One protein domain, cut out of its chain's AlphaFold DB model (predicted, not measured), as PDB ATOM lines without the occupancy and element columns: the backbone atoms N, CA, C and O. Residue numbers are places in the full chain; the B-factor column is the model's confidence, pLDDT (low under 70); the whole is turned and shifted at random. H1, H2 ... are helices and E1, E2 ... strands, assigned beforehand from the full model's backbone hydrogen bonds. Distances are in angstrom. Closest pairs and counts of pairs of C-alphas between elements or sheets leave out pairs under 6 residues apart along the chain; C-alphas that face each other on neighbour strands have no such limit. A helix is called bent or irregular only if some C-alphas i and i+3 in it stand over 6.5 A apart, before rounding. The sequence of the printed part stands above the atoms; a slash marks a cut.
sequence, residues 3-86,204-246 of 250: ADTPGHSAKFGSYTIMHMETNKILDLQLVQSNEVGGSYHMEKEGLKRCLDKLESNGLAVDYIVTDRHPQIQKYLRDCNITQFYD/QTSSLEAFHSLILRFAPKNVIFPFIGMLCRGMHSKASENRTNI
ATOM      1  N   ALA A   3      -6.837   9.970 -22.628       86.94
ATOM      2  CA  ALA A   3      -7.102   9.125 -21.457       86.94
ATOM      3  C   ALA A   3      -8.348   9.579 -20.668       86.94
ATOM      4  O   ALA A   3      -8.702  10.767 -20.673       86.94
ATOM      5  N   ASP A   4      -9.004   8.637 -19.987       82.56
ATOM      6  CA  ASP A   4     -10.166   8.881 -19.121       82.56
ATOM      7  C   ASP A   4      -9.817   9.674 -17.852       82.56
ATOM      8  O   ASP A   4     -10.557  10.576 -17.463       82.56
ATOM      9  N   THR A   5      -8.643   9.428 -17.273       76.44
ATOM     10  CA  THR A   5      -8.107  10.150 -16.114       76.44
ATOM     11  C   THR A   5      -6.685  10.665 -16.383       76.44
ATOM     12  O   THR A   5      -5.987  10.147 -17.258       76.44
ATOM     13  N   PRO A   6      -6.240  11.739 -15.701       68.25
ATOM     14  CA  PRO A   6      -4.852  12.194 -15.773       68.25
ATOM     15  C   PRO A   6      -3.880  11.218 -15.088       68.25
ATOM     16  O   PRO A   6      -4.218  10.602 -14.083       68.25
ATOM     17  N   GLY A   7      -2.633  11.170 -15.563       63.69
ATOM     18  CA  GLY A   7      -1.547  10.423 -14.919       63.69
ATOM     19  C   GLY A   7      -1.468   8.948 -15.320       63.69
ATOM     20  O   GLY A   7      -2.087   8.510 -16.286       63.69
ATOM     21  N   HIS A   8      -0.665   8.174 -14.586       64.62
ATOM     22  CA  HIS A   8      -0.372   6.775 -14.922       64.62
ATOM     23  C   HIS A   8      -1.483   5.782 -14.533       64.62
ATOM     24  O   HIS A   8      -1.364   4.591 -14.815       64.62
ATOM     25  N   SER A   9      -2.584   6.250 -13.941       78.75
ATOM     26  CA  SER A   9      -3.694   5.426 -13.444       78.75
ATOM     27  C   SER A   9      -4.884   5.316 -14.406       78.75
ATOM     28  O   SER A   9      -5.929   4.806 -14.007       78.75
ATOM     29  N   ALA A  10      -4.753   5.794 -15.649       84.75
ATOM     30  CA  ALA A  10      -5.828   5.715 -16.635       84.75
ATOM     31  C   ALA A  10      -6.295   4.273 -16.862       84.75
ATOM     32  O   ALA A  10      -5.479   3.365 -17.059       84.75
ATOM     33  N   LYS A  11      -7.616   4.064 -16.833       89.12
ATOM     34  CA  LYS A  11      -8.225   2.756 -17.100       89.12
ATOM     35  C   LYS A  11      -8.489   2.599 -18.588       89.12
ATOM     36  O   LYS A  11      -8.196   1.543 -19.141       89.12
ATOM     37  N   PHE A  12      -9.004   3.645 -19.226       91.31
ATOM     38  CA  PHE A  12      -9.316   3.666 -20.647       91.31
ATOM     39  C   PHE A  12      -8.586   4.786 -21.388       91.31
ATOM     40  O   PHE A  12      -8.422   5.903 -20.891       91.31
ATOM     41  N   GLY A  13      -8.201   4.487 -22.623       92.19
ATOM     42  CA  GLY A  13      -7.524   5.399 -23.525       92.19
ATOM     43  C   GLY A  13      -8.109   5.247 -24.916       92.19
ATOM     44  O   GLY A  13      -8.101   4.156 -25.473       92.19
ATOM     45  N   SER A  14      -8.636   6.329 -25.474       92.12
ATOM     46  CA  SER A  14      -9.105   6.373 -26.854       92.12
ATOM     47  C   SER A  14      -8.011   6.954 -27.745       92.12
ATOM     48  O   SER A  14      -7.587   8.101 -27.555       92.12
ATOM     49  N   TYR A  15      -7.555   6.171 -28.716       93.81
ATOM     50  CA  TYR A  15      -6.715   6.642 -29.811       93.81
ATOM     51  C   TYR A  15      -7.599   7.005 -31.002       93.81
ATOM     52  O   TYR A  15      -8.612   6.354 -31.250       93.81
ATOM     53  N   THR A  16      -7.260   8.070 -31.714       93.44
ATOM     54  CA  THR A  16      -8.066   8.577 -32.824       93.44
ATOM     55  C   THR A  16      -7.148   8.937 -33.975       93.44
ATOM     56  O   THR A  16      -6.157   9.637 -33.771       93.44
ATOM     57  N   ILE A  17      -7.491   8.468 -35.175       92.81
ATOM     58  CA  ILE A  17      -6.875   8.911 -36.425       92.81
ATOM     59  C   ILE A  17      -7.885   9.765 -37.182       92.81
ATOM     60  O   ILE A  17      -9.020   9.347 -37.426       92.81
ATOM     61  N   MET A  18      -7.445  10.956 -37.571       91.56
ATOM     62  CA  MET A  18      -8.196  11.896 -38.392       91.56
ATOM     63  C   MET A  18      -7.471  12.087 -39.723       91.56
ATOM     64  O   MET A  18      -6.254  12.249 -39.751       91.56
ATOM     65  N   HIS A  19      -8.224  12.078 -40.819       89.56
ATOM     66  CA  HIS A  19      -7.744  12.553 -42.107       89.56
ATOM     67  C   HIS A  19      -7.807  14.078 -42.111       89.56
ATOM     68  O   HIS A  19      -8.895  14.651 -42.035       89.56
ATOM     69  N   MET A  20      -6.644  14.720 -42.160       82.06
ATOM     70  CA  MET A  20      -6.514  16.144 -41.850       82.06
ATOM     71  C   MET A  20      -7.230  17.029 -42.883       82.06
ATOM     72  O   MET A  20      -7.989  17.915 -42.506       82.06
ATOM     73  N   GLU A  21      -7.108  16.718 -44.177       83.06
ATOM     74  CA  GLU A  21      -7.697  17.538 -45.249       83.06
ATOM     75  C   GLU A  21      -9.228  17.561 -45.222       83.06
ATOM     76  O   GLU A  21      -9.854  18.564 -45.551       83.06
ATOM     77  N   THR A  22      -9.843  16.450 -44.815       86.88
ATOM     78  CA  THR A  22     -11.307  16.308 -44.792       86.88
ATOM     79  C   THR A  22     -11.888  16.459 -43.390       86.88
ATOM     80  O   THR A  22     -13.106  16.392 -43.235       86.88
ATOM     81  N   ASN A  23     -11.039  16.623 -42.367       86.69
ATOM     82  CA  ASN A  23     -11.401  16.579 -40.947       86.69
ATOM     83  C   ASN A  23     -12.296  15.376 -40.587       86.69
ATOM     84  O   ASN A  23     -13.158  15.458 -39.710       86.69
ATOM     85  N   LYS A  24     -12.126  14.243 -41.282       89.94
ATOM     86  CA  LYS A  24     -12.902  13.024 -41.026       89.94
ATOM     87  C   LYS A  24     -12.151  12.120 -40.072       89.94
ATOM     88  O   LYS A  24     -10.983  11.802 -40.284       89.94
ATOM     89  N   ILE A  25     -12.848  11.636 -39.055       92.06
ATOM     90  CA  ILE A  25     -12.328  10.599 -38.173       92.06
ATOM     91  C   ILE A  25     -12.327   9.278 -38.942       92.06
ATOM     92  O   ILE A  25     -13.392   8.704 -39.200       92.06
ATOM     93  N   LEU A  26     -11.134   8.798 -39.292       92.12
ATOM     94  CA  LEU A  26     -10.938   7.516 -39.964       92.12
ATOM     95  C   LEU A  26     -11.185   6.377 -38.982       92.12
ATOM     96  O   LEU A  26     -11.987   5.478 -39.247       92.12
ATOM     97  N   ASP A  27     -10.583   6.464 -37.796       94.19
ATOM     98  CA  ASP A  27     -10.681   5.416 -36.792       94.19
ATOM     99  C   ASP A  27     -10.639   5.936 -35.351       94.19
ATOM    100  O   ASP A  27     -10.066   6.989 -35.066       94.19
ATOM    101  N   LEU A  28     -11.284   5.190 -34.451       94.38
ATOM    102  CA  LEU A  28     -11.274   5.428 -33.011       94.38
ATOM    103  C   LEU A  28     -11.154   4.084 -32.292       94.38
ATOM    104  O   LEU A  28     -12.088   3.285 -32.304       94.38
ATOM    105  N   GLN A  29     -10.015   3.868 -31.637       95.00
ATOM    106  CA  GLN A  29      -9.700   2.641 -30.910       95.00
ATOM    107  C   GLN A  29      -9.743   2.898 -29.414       95.00
ATOM    108  O   GLN A  29      -9.029   3.762 -28.904       95.00
ATOM    109  N   LEU A  30     -10.583   2.145 -28.705       94.50
ATOM    110  CA  LEU A  30     -10.590   2.130 -27.251       94.50
ATOM    111  C   LEU A  30      -9.623   1.051 -26.765       94.50
ATOM    112  O   LEU A  30      -9.733  -0.110 -27.149       94.50
ATOM    113  N   VAL A  31      -8.693   1.453 -25.912       95.00
ATOM    114  CA  VAL A  31      -7.725   0.580 -25.253       95.00
ATOM    115  C   VAL A  31      -8.025   0.599 -23.755       95.00
ATOM    116  O   VAL A  31      -8.442   1.633 -23.220       95.00
ATOM    117  N   GLN A  32      -7.817  -0.517 -23.065       93.56
ATOM    118  CA  GLN A  32      -7.919  -0.650 -21.614       93.56
ATOM    119  C   GLN A  32      -6.542  -0.952 -21.010       93.56
ATOM    120  O   GLN A  32      -5.825  -1.819 -21.484       93.56
ATOM    121  N   SER A  33      -6.143  -0.263 -19.945       92.56
ATOM    122  CA  SER A  33      -4.764  -0.344 -19.445       92.56
ATOM    123  C   SER A  33      -4.331  -1.745 -19.009       92.56
ATOM    124  O   SER A  33      -3.185  -2.117 -19.239       92.56
ATOM    125  N   ASN A  34      -5.226  -2.550 -18.434       92.75
ATOM    126  CA  ASN A  34      -4.917  -3.927 -18.033       92.75
ATOM    127  C   ASN A  34      -4.655  -4.871 -19.219       92.75
ATOM    128  O   ASN A  34      -3.962  -5.865 -19.033       92.75
ATOM    129  N   GLU A  35      -5.162  -4.570 -20.418       93.62
ATOM    130  CA  GLU A  35      -4.950  -5.408 -21.608       93.62
ATOM    131  C   GLU A  35      -3.540  -5.224 -22.200       93.62
ATOM    132  O   GLU A  35      -3.033  -6.103 -22.888       93.62
ATOM    133  N   VAL A  36      -2.895  -4.090 -21.903       92.25
ATOM    134  CA  VAL A  36      -1.574  -3.706 -22.433       92.25
ATOM    135  C   VAL A  36      -0.498  -3.568 -21.352       92.25
ATOM    136  O   VAL A  36       0.581  -3.042 -21.614       92.25
ATOM    137  N   GLY A  37      -0.778  -3.999 -20.119       90.69
ATOM    138  CA  GLY A  37       0.186  -3.920 -19.015       90.69
ATOM    139  C   GLY A  37       0.426  -2.505 -18.470       90.69
ATOM    140  O   GLY A  37       1.468  -2.242 -17.878       90.69
ATOM    141  N   GLY A  38      -0.520  -1.583 -18.659       90.00
ATOM    142  CA  GLY A  38      -0.519  -0.255 -18.045       90.00
ATOM    143  C   GLY A  38      -0.812   0.889 -19.017       90.00
ATOM    144  O   GLY A  38      -0.684   0.768 -20.234       90.00
ATOM    145  N   SER A  39      -1.174   2.051 -18.464       88.06
ATOM    146  CA  SER A  39      -1.597   3.217 -19.259       88.06
ATOM    147  C   SER A  39      -0.522   3.749 -20.210       88.06
ATOM    148  O   SER A  39      -0.820   4.275 -21.280       88.06
ATOM    149  N   TYR A  40       0.743   3.531 -19.857       88.12
ATOM    150  CA  TYR A  40       1.906   3.923 -20.643       88.12
ATOM    151  C   TYR A  40       1.996   3.229 -22.013       88.12
ATOM    152  O   TYR A  40       2.562   3.788 -22.951       88.12
ATOM    153  N   HIS A  41       1.423   2.030 -22.154       91.50
ATOM    154  CA  HIS A  41       1.456   1.252 -23.398       91.50
ATOM    155  C   HIS A  41       0.248   1.494 -24.301       91.50
ATOM    156  O   HIS A  41       0.271   1.127 -25.477       91.50
ATOM    157  N   MET A  42      -0.789   2.148 -23.776       93.50
ATOM    158  CA  MET A  42      -2.055   2.301 -24.482       93.50
ATOM    159  C   MET A  42      -1.898   3.111 -25.761       93.50
ATOM    160  O   MET A  42      -2.494   2.764 -26.773       93.50
ATOM    161  N   GLU A  43      -1.086   4.172 -25.740       93.25
ATOM    162  CA  GLU A  43      -0.913   5.034 -26.912       93.25
ATOM    163  C   GLU A  43      -0.317   4.279 -28.097       93.25
ATOM    164  O   GLU A  43      -0.822   4.391 -29.214       93.25
ATOM    165  N   LYS A  44       0.708   3.460 -27.838       94.62
ATOM    166  CA  LYS A  44       1.341   2.634 -28.868       94.62
ATOM    167  C   LYS A  44       0.379   1.580 -29.403       94.62
ATOM    168  O   LYS A  44       0.303   1.394 -30.611       94.62
ATOM    169  N   GLU A  45      -0.353   0.917 -28.511       96.12
ATOM    170  CA  GLU A  45      -1.326  -0.100 -28.906       96.12
ATOM    171  C   GLU A  45      -2.474   0.498 -29.725       96.12
ATOM    172  O   GLU A  45      -2.841  -0.039 -30.764       96.12
ATOM    173  N   GLY A  46      -3.007   1.644 -29.302       96.06
ATOM    174  CA  GLY A  46      -4.070   2.333 -30.024       96.06
ATOM    175  C   GLY A  46      -3.640   2.749 -31.431       96.06
ATOM    176  O   GLY A  46      -4.392   2.534 -32.378       96.06
ATOM    177  N   LEU A  47      -2.416   3.268 -31.583       95.69
ATOM    178  CA  LEU A  47      -1.840   3.562 -32.897       95.69
ATOM    179  C   LEU A  47      -1.721   2.299 -33.757       95.69
ATOM    180  O   LEU A  47      -2.127   2.321 -34.916       95.69
ATOM    181  N   LYS A  48      -1.179   1.212 -33.195       96.12
ATOM    182  CA  LYS A  48      -1.025  -0.064 -33.900       96.12
ATOM    183  C   LYS A  48      -2.368  -0.569 -34.429       96.12
ATOM    184  O   LYS A  48      -2.500  -0.766 -35.628       96.12
ATOM    185  N   ARG A  49      -3.386  -0.663 -33.564       97.06
ATOM    186  CA  ARG A  49      -4.740  -1.101 -33.948       97.06
ATOM    187  C   ARG A  49      -5.322  -0.259 -35.080       97.06
ATOM    188  O   ARG A  49      -5.936  -0.804 -35.993       97.06
ATOM    189  N   CYS A  50      -5.128   1.060 -35.037       95.88
ATOM    190  CA  CYS A  50      -5.591   1.931 -36.111       95.88
ATOM    191  C   CYS A  50      -4.846   1.685 -37.431       95.88
ATOM    192  O   CYS A  50      -5.487   1.650 -38.478       95.88
ATOM    193  N   LEU A  51      -3.520   1.525 -37.404       95.69
ATOM    194  CA  LEU A  51      -2.728   1.263 -38.610       95.69
ATOM    195  C   LEU A  51      -3.072  -0.097 -39.225       95.69
ATOM    196  O   LEU A  51      -3.374  -0.145 -40.415       95.69
ATOM    197  N   ASP A  52      -3.161  -1.148 -38.407       95.31
ATOM    198  CA  ASP A  52      -3.590  -2.486 -38.836       95.31
ATOM    199  C   ASP A  52      -4.992  -2.421 -39.483       95.31
ATOM    200  O   ASP A  52      -5.271  -3.062 -40.498       95.31
ATOM    201  N   LYS A  53      -5.895  -1.591 -38.932       95.25
ATOM    202  CA  LYS A  53      -7.240  -1.400 -39.489       95.25
ATOM    203  C   LYS A  53      -7.220  -0.686 -40.842       95.25
ATOM    204  O   LYS A  53      -7.978  -1.082 -41.728       95.25
ATOM    205  N   LEU A  54      -6.395   0.347 -41.006       94.31
ATOM    206  CA  LEU A  54      -6.237   1.050 -42.284       94.31
ATOM    207  C   LEU A  54      -5.670   0.111 -43.354       94.31
ATOM    208  O   LEU A  54      -6.252   0.010 -44.434       94.31
ATOM    209  N   GLU A  55      -4.627  -0.647 -43.015       94.06
ATOM    210  CA  GLU A  55      -4.013  -1.635 -43.904       94.06
ATOM    211  C   GLU A  55      -5.014  -2.722 -44.322       94.06
ATOM    212  O   GLU A  55      -5.174  -2.985 -45.512       94.06
ATOM    213  N   SER A  56      -5.786  -3.277 -43.377       95.62
ATOM    214  CA  SER A  56      -6.816  -4.290 -43.676       95.62
ATOM    215  C   SER A  56      -7.921  -3.798 -44.622       95.62
ATOM    216  O   SER A  56      -8.593  -4.600 -45.265       95.62
ATOM    217  N   ASN A  57      -8.112  -2.478 -44.707       94.62
ATOM    218  CA  ASN A  57      -9.066  -1.838 -45.606       94.62
ATOM    219  C   ASN A  57      -8.402  -1.347 -46.912       94.62
ATOM    220  O   ASN A  57      -9.046  -0.637 -47.683       94.62
ATOM    221  N   GLY A  58      -7.126  -1.676 -47.155       93.50
ATOM    222  CA  GLY A  58      -6.378  -1.278 -48.349       93.50
ATOM    223  C   GLY A  58      -5.954   0.195 -48.381       93.50
ATOM    224  O   GLY A  58      -5.695   0.728 -49.456       93.50
ATOM    225  N   LEU A  59      -5.904   0.875 -47.230       91.38
ATOM    226  CA  LEU A  59      -5.504   2.280 -47.137       91.38
ATOM    227  C   LEU A  59      -4.020   2.391 -46.777       91.38
ATOM    228  O   LEU A  59      -3.625   2.110 -45.645       91.38
ATOM    229  N   ALA A  60      -3.207   2.843 -47.732       88.44
ATOM    230  CA  ALA A  60      -1.796   3.134 -47.506       88.44
ATOM    231  C   ALA A  60      -1.620   4.454 -46.736       88.44
ATOM    232  O   ALA A  60      -2.257   5.461 -47.050       88.44
ATOM    233  N   VAL A  61      -0.737   4.453 -45.735       90.38
ATOM    234  CA  VAL A  61      -0.399   5.640 -44.937       90.38
ATOM    235  C   VAL A  61       0.932   6.200 -45.424       90.38
ATOM    236  O   VAL A  61       1.973   5.599 -45.179       90.38
ATOM    237  N   ASP A  62       0.895   7.354 -46.087       88.69
ATOM    238  CA  ASP A  62       2.103   8.050 -46.551       88.69
ATOM    239  C   ASP A  62       2.893   8.649 -45.373       88.69
ATOM    240  O   ASP A  62       4.072   8.360 -45.150       88.69
ATOM    241  N   TYR A  63       2.203   9.421 -44.531       92.00
ATOM    242  CA  TYR A  63       2.768   9.959 -43.302       92.00
ATOM    243  C   TYR A  63       1.735  10.068 -42.182       92.00
ATOM    244  O   TYR A  63       0.524  10.069 -42.400       92.00
ATOM    245  N   ILE A  64       2.232  10.215 -40.955       92.25
ATOM    246  CA  ILE A  64       1.414  10.481 -39.773       92.25
ATOM    247  C   ILE A  64       1.977  11.654 -38.969       92.25
ATOM    248  O   ILE A  64       3.187  11.772 -38.763       92.25
ATOM    249  N   VAL A  65       1.090  12.521 -38.479       91.44
ATOM    250  CA  VAL A  65       1.439  13.616 -37.564       91.44
ATOM    251  C   VAL A  65       1.131  13.184 -36.136       91.44
ATOM    252  O   VAL A  65       0.008  12.799 -35.827       91.44
ATOM    253  N   THR A  66       2.130  13.221 -35.257       90.62
ATOM    254  CA  THR A  66       1.991  12.791 -33.854       90.62
ATOM    255  C   THR A  66       2.854  13.639 -32.922       90.62
ATOM    256  O   THR A  66       3.721  14.400 -33.357       90.62
ATOM    257  N   ASP A  67       2.645  13.479 -31.618       85.50
ATOM    258  CA  ASP A  67       3.546  14.016 -30.604       85.50
ATOM    259  C   ASP A  67       4.905  13.298 -30.577       85.50
ATOM    260  O   ASP A  67       5.107  12.198 -31.099       85.50
ATOM    261  N   ARG A  68       5.871  13.911 -29.882       85.38
ATOM    262  CA  ARG A  68       7.239  13.394 -29.717       85.38
ATOM    263  C   ARG A  68       7.337  12.283 -28.659       85.38
ATOM    264  O   ARG A  68       8.149  12.378 -27.738       85.38
ATOM    265  N   HIS A  69       6.521  11.232 -28.767       87.69
ATOM    266  CA  HIS A  69       6.576  10.088 -27.848       87.69
ATOM    267  C   HIS A  69       7.586   9.022 -28.330       87.69
ATOM    268  O   HIS A  69       7.387   8.441 -29.401       87.69
ATOM    269  N   PRO A  70       8.653   8.691 -27.568       90.50
ATOM    270  CA  PRO A  70       9.734   7.817 -28.044       90.50
ATOM    271  C   PRO A  70       9.292   6.429 -28.526       90.50
ATOM    272  O   PRO A  70       9.848   5.916 -29.498       90.50
ATOM    273  N   GLN A  71       8.283   5.821 -27.889       91.75
ATOM    274  CA  GLN A  71       7.777   4.512 -28.328       91.75
ATOM    275  C   GLN A  71       7.074   4.583 -29.682       91.75
ATOM    276  O   GLN A  71       7.220   3.668 -30.484       91.75
ATOM    277  N   ILE A  72       6.348   5.674 -29.934       93.25
ATOM    278  CA  ILE A  72       5.645   5.907 -31.198       93.25
ATOM    279  C   ILE A  72       6.664   6.149 -32.302       93.25
ATOM    280  O   ILE A  72       6.608   5.513 -33.347       93.25
ATOM    281  N   GLN A  73       7.668   6.982 -32.022       93.88
ATOM    282  CA  GLN A  73       8.767   7.226 -32.951       93.88
ATOM    283  C   GLN A  73       9.511   5.937 -33.321       93.88
ATOM    284  O   GLN A  73       9.902   5.772 -34.471       93.88
ATOM    285  N   LYS A  74       9.762   5.048 -32.350       95.19
ATOM    286  CA  LYS A  74      10.396   3.752 -32.621       95.19
ATOM    287  C   LYS A  74       9.494   2.878 -33.488       95.19
ATOM    288  O   LYS A  74       9.940   2.428 -34.530       95.19
ATOM    289  N   TYR A  75       8.239   2.707 -33.083       95.50
ATOM    290  CA  TYR A  75       7.283   1.864 -33.792       95.50
ATOM    291  C   TYR A  75       7.095   2.287 -35.255       95.50
ATOM    292  O   TYR A  75       7.212   1.462 -36.150       95.50
ATOM    293  N   LEU A  76       6.897   3.583 -35.513       95.50
ATOM    294  CA  LEU A  76       6.721   4.095 -36.875       95.50
ATOM    295  C   LEU A  76       7.971   3.913 -37.743       95.50
ATOM    296  O   LEU A  76       7.842   3.638 -38.932       95.50
ATOM    297  N   ARG A  77       9.176   4.012 -37.159       94.62
ATOM    298  CA  ARG A  77      10.419   3.680 -37.874       94.62
ATOM    299  C   ARG A  77      10.483   2.203 -38.242       94.62
ATOM    300  O   ARG A  77      10.850   1.899 -39.369       94.62
ATOM    301  N   ASP A  78      10.120   1.315 -37.317       94.94
ATOM    302  CA  ASP A  78      10.115  -0.132 -37.557       94.94
ATOM    303  C   ASP A  78       9.086  -0.511 -38.649       94.94
ATOM    304  O   ASP A  78       9.321  -1.435 -39.420       94.94
ATOM    305  N   CYS A  79       7.987   0.247 -38.767       92.06
ATOM    306  CA  CYS A  79       6.977   0.110 -39.827       92.06
ATOM    307  C   CYS A  79       7.305   0.866 -41.131       92.06
ATOM    308  O   CYS A  79       6.498   0.834 -42.055       92.06
ATOM    309  N   ASN A  80       8.436   1.576 -41.212       94.00
ATOM    310  CA  ASN A  80       8.797   2.436 -42.345       94.00
ATOM    311  C   ASN A  80       7.728   3.495 -42.713       94.00
ATOM    312  O   ASN A  80       7.539   3.821 -43.882       94.00
ATOM    313  N   ILE A  81       7.029   4.043 -41.713       94.50
ATOM    314  CA  ILE A  81       6.033   5.110 -41.894       94.50
ATOM    315  C   ILE A  81       6.675   6.461 -41.575       94.50
ATOM    316  O   ILE A  81       7.252   6.659 -40.498       94.50
ATOM    317  N   THR A  82       6.525   7.426 -42.483       93.38
ATOM    318  CA  THR A  82       7.024   8.788 -42.276       93.38
ATOM    319  C   THR A  82       6.272   9.462 -41.129       93.38
ATOM    320  O   THR A  82       5.045   9.542 -41.112       93.38
ATOM    321  N   GLN A  83       7.012   9.980 -40.149       93.56
ATOM    322  CA  GLN A  83       6.446  10.684 -39.000       93.56
ATOM    323  C   GLN A  83       6.796  12.169 -39.050       93.56
ATOM    324  O   GLN A  83       7.977  12.529 -39.024       93.56
ATOM    325  N   PHE A  84       5.768  13.009 -38.979       93.81
ATOM    326  CA  PHE A  84       5.890  14.436 -38.705       93.81
ATOM    327  C   PHE A  84       5.408  14.777 -37.292       93.81
ATOM    328  O   PHE A  84       4.663  14.026 -36.652       93.81
ATOM    329  N   TYR A  85       5.845  15.930 -36.797       92.25
ATOM    330  CA  TYR A  85       5.482  16.465 -35.497       92.25
ATOM    331  C   TYR A  85       4.470  17.588 -35.610       92.25
ATOM    332  O   TYR A  85       4.524  18.434 -36.505       92.25
ATOM    333  N   ASP A  86       3.568  17.594 -34.640       88.88
ATOM    334  CA  ASP A  86       2.623  18.672 -34.426       88.88
ATOM    335  C   ASP A  86       3.366  19.981 -34.087       88.88
ATOM    336  O   ASP A  86       4.093  20.085 -33.088       88.88
ATOM    337  N   GLN A 204      -3.324  21.366 -38.709       59.62
ATOM    338  CA  GLN A 204      -4.667  20.781 -38.581       59.62
ATOM    339  C   GLN A 204      -4.931  19.930 -37.331       59.62
ATOM    340  O   GLN A 204      -6.027  19.394 -37.194       59.62
ATOM    341  N   THR A 205      -4.028  19.832 -36.348       67.38
ATOM    342  CA  THR A 205      -4.355  19.074 -35.118       67.38
ATOM    343  C   THR A 205      -5.378  19.775 -34.218       67.38
ATOM    344  O   THR A 205      -5.966  19.131 -33.352       67.38
ATOM    345  N   SER A 206      -5.693  21.053 -34.465       76.12
ATOM    346  CA  SER A 206      -6.789  21.758 -33.785       76.12
ATOM    347  C   SER A 206      -8.144  21.079 -33.983       76.12
ATOM    348  O   SER A 206      -8.942  21.049 -33.050       76.12
ATOM    349  N   SER A 207      -8.401  20.503 -35.162       83.06
ATOM    350  CA  SER A 207      -9.630  19.748 -35.436       83.06
ATOM    351  C   SER A 207      -9.700  18.481 -34.586       83.06
ATOM    352  O   SER A 207     -10.742  18.157 -34.021       83.06
ATOM    353  N   LEU A 208      -8.565  17.795 -34.418       85.38
ATOM    354  CA  LEU A 208      -8.475  16.624 -33.554       85.38
ATOM    355  C   LEU A 208      -8.697  16.991 -32.076       85.38
ATOM    356  O   LEU A 208      -9.414  16.285 -31.371       85.38
ATOM    357  N   GLU A 209      -8.166  18.125 -31.613       84.50
ATOM    358  CA  GLU A 209      -8.420  18.636 -30.258       84.50
ATOM    359  C   GLU A 209      -9.876  19.090 -30.053       84.50
ATOM    360  O   GLU A 209     -10.467  18.866 -28.987       84.50
ATOM    361  N   ALA A 210     -10.500  19.678 -31.078       87.12
ATOM    362  CA  ALA A 210     -11.925  19.994 -31.073       87.12
ATOM    363  C   ALA A 210     -12.769  18.715 -30.967       87.12
ATOM    364  O   ALA A 210     -13.669  18.637 -30.127       87.12
ATOM    365  N   PHE A 211     -12.412  17.667 -31.711       89.19
ATOM    366  CA  PHE A 211     -13.045  16.357 -31.599       89.19
ATOM    367  C   PHE A 211     -12.835  15.721 -30.214       89.19
ATOM    368  O   PHE A 211     -13.780  15.227 -29.594       89.19
ATOM    369  N   HIS A 212     -11.625  15.787 -29.652       88.00
ATOM    370  CA  HIS A 212     -11.375  15.342 -28.278       88.00
ATOM    371  C   HIS A 212     -12.250  16.093 -27.263       88.00
ATOM    372  O   HIS A 212     -12.712  15.490 -26.285       88.00
ATOM    373  N   SER A 213     -12.521  17.376 -27.511       87.75
ATOM    374  CA  SER A 213     -13.445  18.192 -26.721       87.75
ATOM    375  C   SER A 213     -14.906  17.770 -26.920       87.75
ATOM    376  O   SER A 213     -15.655  17.714 -25.947       87.75
ATOM    377  N   LEU A 214     -15.311  17.377 -28.133       89.44
ATOM    378  CA  LEU A 214     -16.631  16.793 -28.396       89.44
ATOM    379  C   LEU A 214     -16.841  15.503 -27.594       89.44
ATOM    380  O   LEU A 214     -17.868  15.360 -26.930       89.44
ATOM    381  N   ILE A 215     -15.845  14.610 -27.551       87.94
ATOM    382  CA  ILE A 215     -15.916  13.386 -26.735       87.94
ATOM    383  C   ILE A 215     -16.164  13.726 -25.253       87.94
ATOM    384  O   ILE A 215     -16.833  12.962 -24.567       87.94
ATOM    385  N   LEU A 216     -15.674  14.862 -24.723       87.25
ATOM    386  CA  LEU A 216     -15.931  15.241 -23.317       87.25
ATOM    387  C   LEU A 216     -17.418  15.475 -23.038       87.25
ATOM    388  O   LEU A 216     -17.846  15.249 -21.911       87.25
ATOM    389  N   ARG A 217     -18.202  15.882 -24.043       88.44
ATOM    390  CA  ARG A 217     -19.654  16.058 -23.904       88.44
ATOM    391  C   ARG A 217     -20.372  14.718 -23.756       88.44
ATOM    392  O   ARG A 217     -21.325  14.617 -22.994       88.44
ATOM    393  N   PHE A 218     -19.896  13.685 -24.452       88.00
ATOM    394  CA  PHE A 218     -20.500  12.351 -24.421       88.00
ATOM    395  C   PHE A 218     -19.961  11.469 -23.294       88.00
ATOM    396  O   PHE A 218     -20.721  10.688 -22.724       88.00
ATOM    397  N   ALA A 219     -18.672  11.586 -22.977       89.44
ATOM    398  CA  ALA A 219     -17.973  10.854 -21.927       89.44
ATOM    399  C   ALA A 219     -17.148  11.832 -21.062       89.44
ATOM    400  O   ALA A 219     -15.940  12.002 -21.284       89.44
ATOM    401  N   PRO A 220     -17.788  12.517 -20.097       86.50
ATOM    402  CA  PRO A 220     -17.099  13.382 -19.146       86.50
ATOM    403  C   PRO A 220     -16.103  12.600 -18.281       86.50
ATOM    404  O   PRO A 220     -16.373  11.468 -17.888       86.50
ATOM    405  N   LYS A 221     -14.960  13.209 -17.938       85.12
ATOM    406  CA  LYS A 221     -13.908  12.555 -17.128       85.12
ATOM    407  C   LYS A 221     -14.300  12.319 -15.663       85.12
ATOM    408  O   LYS A 221     -13.659  11.534 -14.980       85.12
ATOM    409  N   ASN A 222     -15.321  13.020 -15.174       84.00
ATOM    410  CA  ASN A 222     -15.828  12.902 -13.805       84.00
ATOM    411  C   ASN A 222     -16.910  11.819 -13.648       84.00
ATOM    412  O   ASN A 222     -17.460  11.678 -12.561       84.00
ATOM    413  N   VAL A 223     -17.227  11.071 -14.711       85.62
ATOM    414  CA  VAL A 223     -18.195   9.971 -14.681       85.62
ATOM    415  C   VAL A 223     -17.493   8.684 -15.095       85.62
ATOM    416  O   VAL A 223     -16.796   8.638 -16.108       85.62
ATOM    417  N   ILE A 224     -17.681   7.625 -14.310       85.88
ATOM    418  CA  ILE A 224     -17.117   6.308 -14.605       85.88
ATOM    419  C   ILE A 224     -18.082   5.562 -15.520       85.88
ATOM    420  O   ILE A 224     -19.258   5.398 -15.198       85.88
ATOM    421  N   PHE A 225     -17.572   5.062 -16.641       87.62
ATOM    422  CA  PHE A 225     -18.333   4.236 -17.569       87.62
ATOM    423  C   PHE A 225     -17.721   2.831 -17.672       87.62
ATOM    424  O   PHE A 225     -16.497   2.682 -17.590       87.62
ATOM    425  N   PRO A 226     -18.540   1.782 -17.881       91.12
ATOM    426  CA  PRO A 226     -18.032   0.473 -18.275       91.12
ATOM    427  C   PRO A 226     -17.429   0.531 -19.689       91.12
ATOM    428  O   PRO A 226     -17.720   1.456 -20.449       91.12
ATOM    429  N   PHE A 227     -16.640  -0.481 -20.069       89.56
ATOM    430  CA  PHE A 227     -15.965  -0.546 -21.377       89.56
ATOM    431  C   PHE A 227     -16.932  -0.314 -22.550       89.56
ATOM    432  O   PHE A 227     -16.710   0.576 -23.367       89.56
ATOM    433  N   ILE A 228     -18.057  -1.040 -22.578       92.31
ATOM    434  CA  ILE A 228     -19.093  -0.878 -23.611       92.31
ATOM    435  C   ILE A 228     -19.668   0.543 -23.607       92.31
ATOM    436  O   ILE A 228     -19.862   1.136 -24.663       92.31
ATOM    437  N   GLY A 229     -19.865   1.135 -22.427       91.81
ATOM    438  CA  GLY A 229     -20.331   2.516 -22.299       91.81
ATOM    439  C   GLY A 229     -19.357   3.523 -22.916       91.81
ATOM    440  O   GLY A 229     -19.785   4.410 -23.655       91.81
ATOM    441  N   MET A 230     -18.055   3.368 -22.659       91.75
ATOM    442  CA  MET A 230     -17.005   4.196 -23.267       91.75
ATOM    443  C   MET A 230     -16.957   4.022 -24.786       91.75
ATOM    444  O   MET A 230     -16.909   5.014 -25.517       91.75
ATOM    445  N   LEU A 231     -17.021   2.777 -25.260       90.88
ATOM    446  CA  LEU A 231     -16.975   2.448 -26.681       90.88
ATOM    447  C   LEU A 231     -18.160   3.060 -27.438       90.88
ATOM    448  O   LEU A 231     -17.957   3.780 -28.415       90.88
ATOM    449  N   CYS A 232     -19.390   2.841 -26.963       92.69
ATOM    450  CA  CYS A 232     -20.596   3.381 -27.592       92.69
ATOM    451  C   CYS A 232     -20.561   4.914 -27.674       92.69
ATOM    452  O   CYS A 232     -20.904   5.483 -28.708       92.69
ATOM    453  N   ARG A 233     -20.103   5.594 -26.616       92.50
ATOM    454  CA  ARG A 233     -19.986   7.065 -26.583       92.50
ATOM    455  C   ARG A 233     -18.902   7.583 -27.527       92.50
ATOM    456  O   ARG A 233     -19.119   8.592 -28.198       92.50
ATOM    457  N   GLY A 234     -17.767   6.888 -27.620       89.06
ATOM    458  CA  GLY A 234     -16.716   7.193 -28.594       89.06
ATOM    459  C   GLY A 234     -17.219   7.063 -30.034       89.06
ATOM    460  O   GLY A 234     -17.072   7.994 -30.825       89.06
ATOM    461  N   MET A 235     -17.907   5.963 -30.348       90.44
ATOM    462  CA  MET A 235     -18.500   5.734 -31.670       90.44
ATOM    463  C   MET A 235     -19.588   6.760 -32.009       90.44
ATOM    464  O   MET A 235     -19.633   7.258 -33.133       90.44
ATOM    465  N   HIS A 236     -20.425   7.137 -31.040       91.12
ATOM    466  CA  HIS A 236     -21.428   8.184 -31.234       91.12
ATOM    467  C   HIS A 236     -20.779   9.551 -31.501       91.12
ATOM    468  O   HIS A 236     -21.203  10.264 -32.408       91.12
ATOM    469  N   SER A 237     -19.707   9.886 -30.775       89.19
ATOM    470  CA  SER A 237     -18.933  11.115 -31.005       89.19
ATOM    471  C   SER A 237     -18.347  11.134 -32.419       89.19
ATOM    472  O   SER A 237     -18.514  12.118 -33.135       89.19
ATOM    473  N   LYS A 238     -17.725  10.024 -32.853       90.31
ATOM    474  CA  LYS A 238     -17.190   9.844 -34.215       90.31
ATOM    475  C   LYS A 238     -18.271  10.055 -35.279       90.31
ATOM    476  O   LYS A 238     -18.053  10.780 -36.246       90.31
ATOM    477  N   ALA A 239     -19.432   9.425 -35.104       89.56
ATOM    478  CA  ALA A 239     -20.548   9.553 -36.034       89.56
ATOM    479  C   ALA A 239     -21.100  10.987 -36.084       89.56
ATOM    480  O   ALA A 239     -21.447  11.457 -37.164       89.56
ATOM    481  N   SER A 240     -21.162  11.676 -34.942       87.69
ATOM    482  CA  SER A 240     -21.575  13.078 -34.867       87.69
ATOM    483  C   SER A 240     -20.612  13.983 -35.636       87.69
ATOM    484  O   SER A 240     -21.064  14.717 -36.508       87.69
ATOM    485  N   GLU A 241     -19.305  13.888 -35.369       88.25
ATOM    486  CA  GLU A 241     -18.267  14.706 -36.019       88.25
ATOM    487  C   GLU A 241     -18.289  14.541 -37.543       88.25
ATOM    488  O   GLU A 241     -18.369  15.516 -38.294       88.25
ATOM    489  N   ASN A 242     -18.320  13.288 -38.007       87.88
ATOM    490  CA  ASN A 242     -18.314  12.978 -39.432       87.88
ATOM    491  C   ASN A 242     -19.604  13.414 -40.152       87.88
ATOM    492  O   ASN A 242     -19.563  13.576 -41.368       87.88
ATOM    493  N   ARG A 243     -20.736  13.606 -39.450       80.31
ATOM    494  CA  ARG A 243     -21.983  14.130 -40.045       80.31
ATOM    495  C   ARG A 243     -21.938  15.641 -40.241       80.31
ATOM    496  O   ARG A 243     -22.401  16.119 -41.269       80.31
ATOM    497  N   THR A 244     -21.373  16.384 -39.293       64.38
ATOM    498  CA  THR A 244     -21.250  17.851 -39.381       64.38
ATOM    499  C   THR A 244     -20.355  18.316 -40.531       64.38
ATOM    500  O   THR A 244     -20.587  19.393 -41.069       64.38
ATOM    501  N   ASN A 245     -19.395  17.490 -40.961       55.84
ATOM    502  CA  ASN A 245     -18.473  17.801 -42.063       55.84
ATOM    503  C   ASN A 245     -18.964  17.322 -43.446       55.84
ATOM    504  O   ASN A 245     -18.240  17.438 -44.434       55.84
ATOM    505  N   ILE A 246     -20.189  16.791 -43.548       44.88
ATOM    506  CA  ILE A 246     -20.866  16.576 -44.833       44.88
ATOM    507  C   ILE A 246     -21.754  17.800 -45.074       44.88
ATOM    508  O   ILE A 246     -22.950  17.786 -44.786       44.88
TER     509      ILE A 246
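This is residues 3 to 86 and 204 to 246 of the 250 residues of the protein "uncharacterized protein LOC113046778 isoform X2" of Carassius auratus (UniProt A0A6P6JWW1). A long two-stranded hairpin, E1 and E2, runs through the middle of the domain, with H1 packed over one of its faces and H4 over the other; H3 lies on the same side as H4, across the E1 edge. A small unit of two short parallel strands and a helix, E3, H2 and E4, sits at one end of the domain, next to H1. The printed part has 127 residues, with four named helices and four named strands in the order E1, E2, H1, E3, H2, E4, H3, H4; E1 and E2 make an antiparallel sheet, E3 and E4 a parallel one, and the class is mixed, helices and strands. The whole is compact, with a radius of gyration of the C-alphas of 14.3 A and spans of 39 by 39 by 26 A.

E1, residues 12 to 19, and E2, residues 24 to 32, are antiparallel neighbours at 163 degrees and form a hairpin; N 15 and O 29 are 2.8 A apart and N 31 and O 13 are 2.8 A apart, within hydrogen-bond range. The closest C-alphas of E1 and H1, residues 39 to 56, are those of Tyr 15 and Gly 46, 5.1 A apart. H1 is only just irregular: C-alphas 40 and 43 are 7.0 A apart. The closest C-alphas of E2 and H4, residues 227 to 244, are those of Lys 24 and Asn 242, 5.6 A apart. H1 and H4 are apart. H3, residues 205 to 218, touches residues 233 to 241 of H4 at a steep tilt of 54 degrees, opposite ways; their closest C-alphas are those of Ile 215 and Ser 237, 5.7 A. Residues 43 to 44 of H1 touch H2, residues 70 to 78, at a shallow tilt of 27 degrees, the same way; their closest C-alphas are those of Lys 44 and Ile 72, 5.9 A. H2 joins E3, residues 63 to 66, to E4, residues 82 to 85, in a strand-helix-strand unit, two parallel neighbour strands with a helix between, whose crossover is right-handed. N 64 and O 82 are within hydrogen-bond range at 2.9 A. E1 and E3 are near each other, while E3 and H3 are only just apart, at 8.3 A. Every O i to N i+4 pair is within hydrogen-bond range in H2 and H4, against 12 of 14 in H1 and 8 of 10 in H3.

E1 begins at C-alpha 12 (-9.316, 3.666, -20.647) and is 23.3 A long; E2 is 24.3 A. H1 is 26.1 A long, H3 20.5 A and H2 12.4 A. E3 and E4 have four residues each. H4 is 26.3 A long and ends at C-alpha 244 (-21.250, 17.851, -39.381).

The two C-alphas farthest apart, those of Asn 80 and Val 223, are 39.4 A apart. Residues 87 to 203 are not printed, and C-alphas 86 and 204 are 8.7 A apart across the cut. Of the links that are printed whole, none is long. The mean pLDDT of the printed part is 88.6; residues 6 to 8, 204 to 205 and 244 to 246 are under 70.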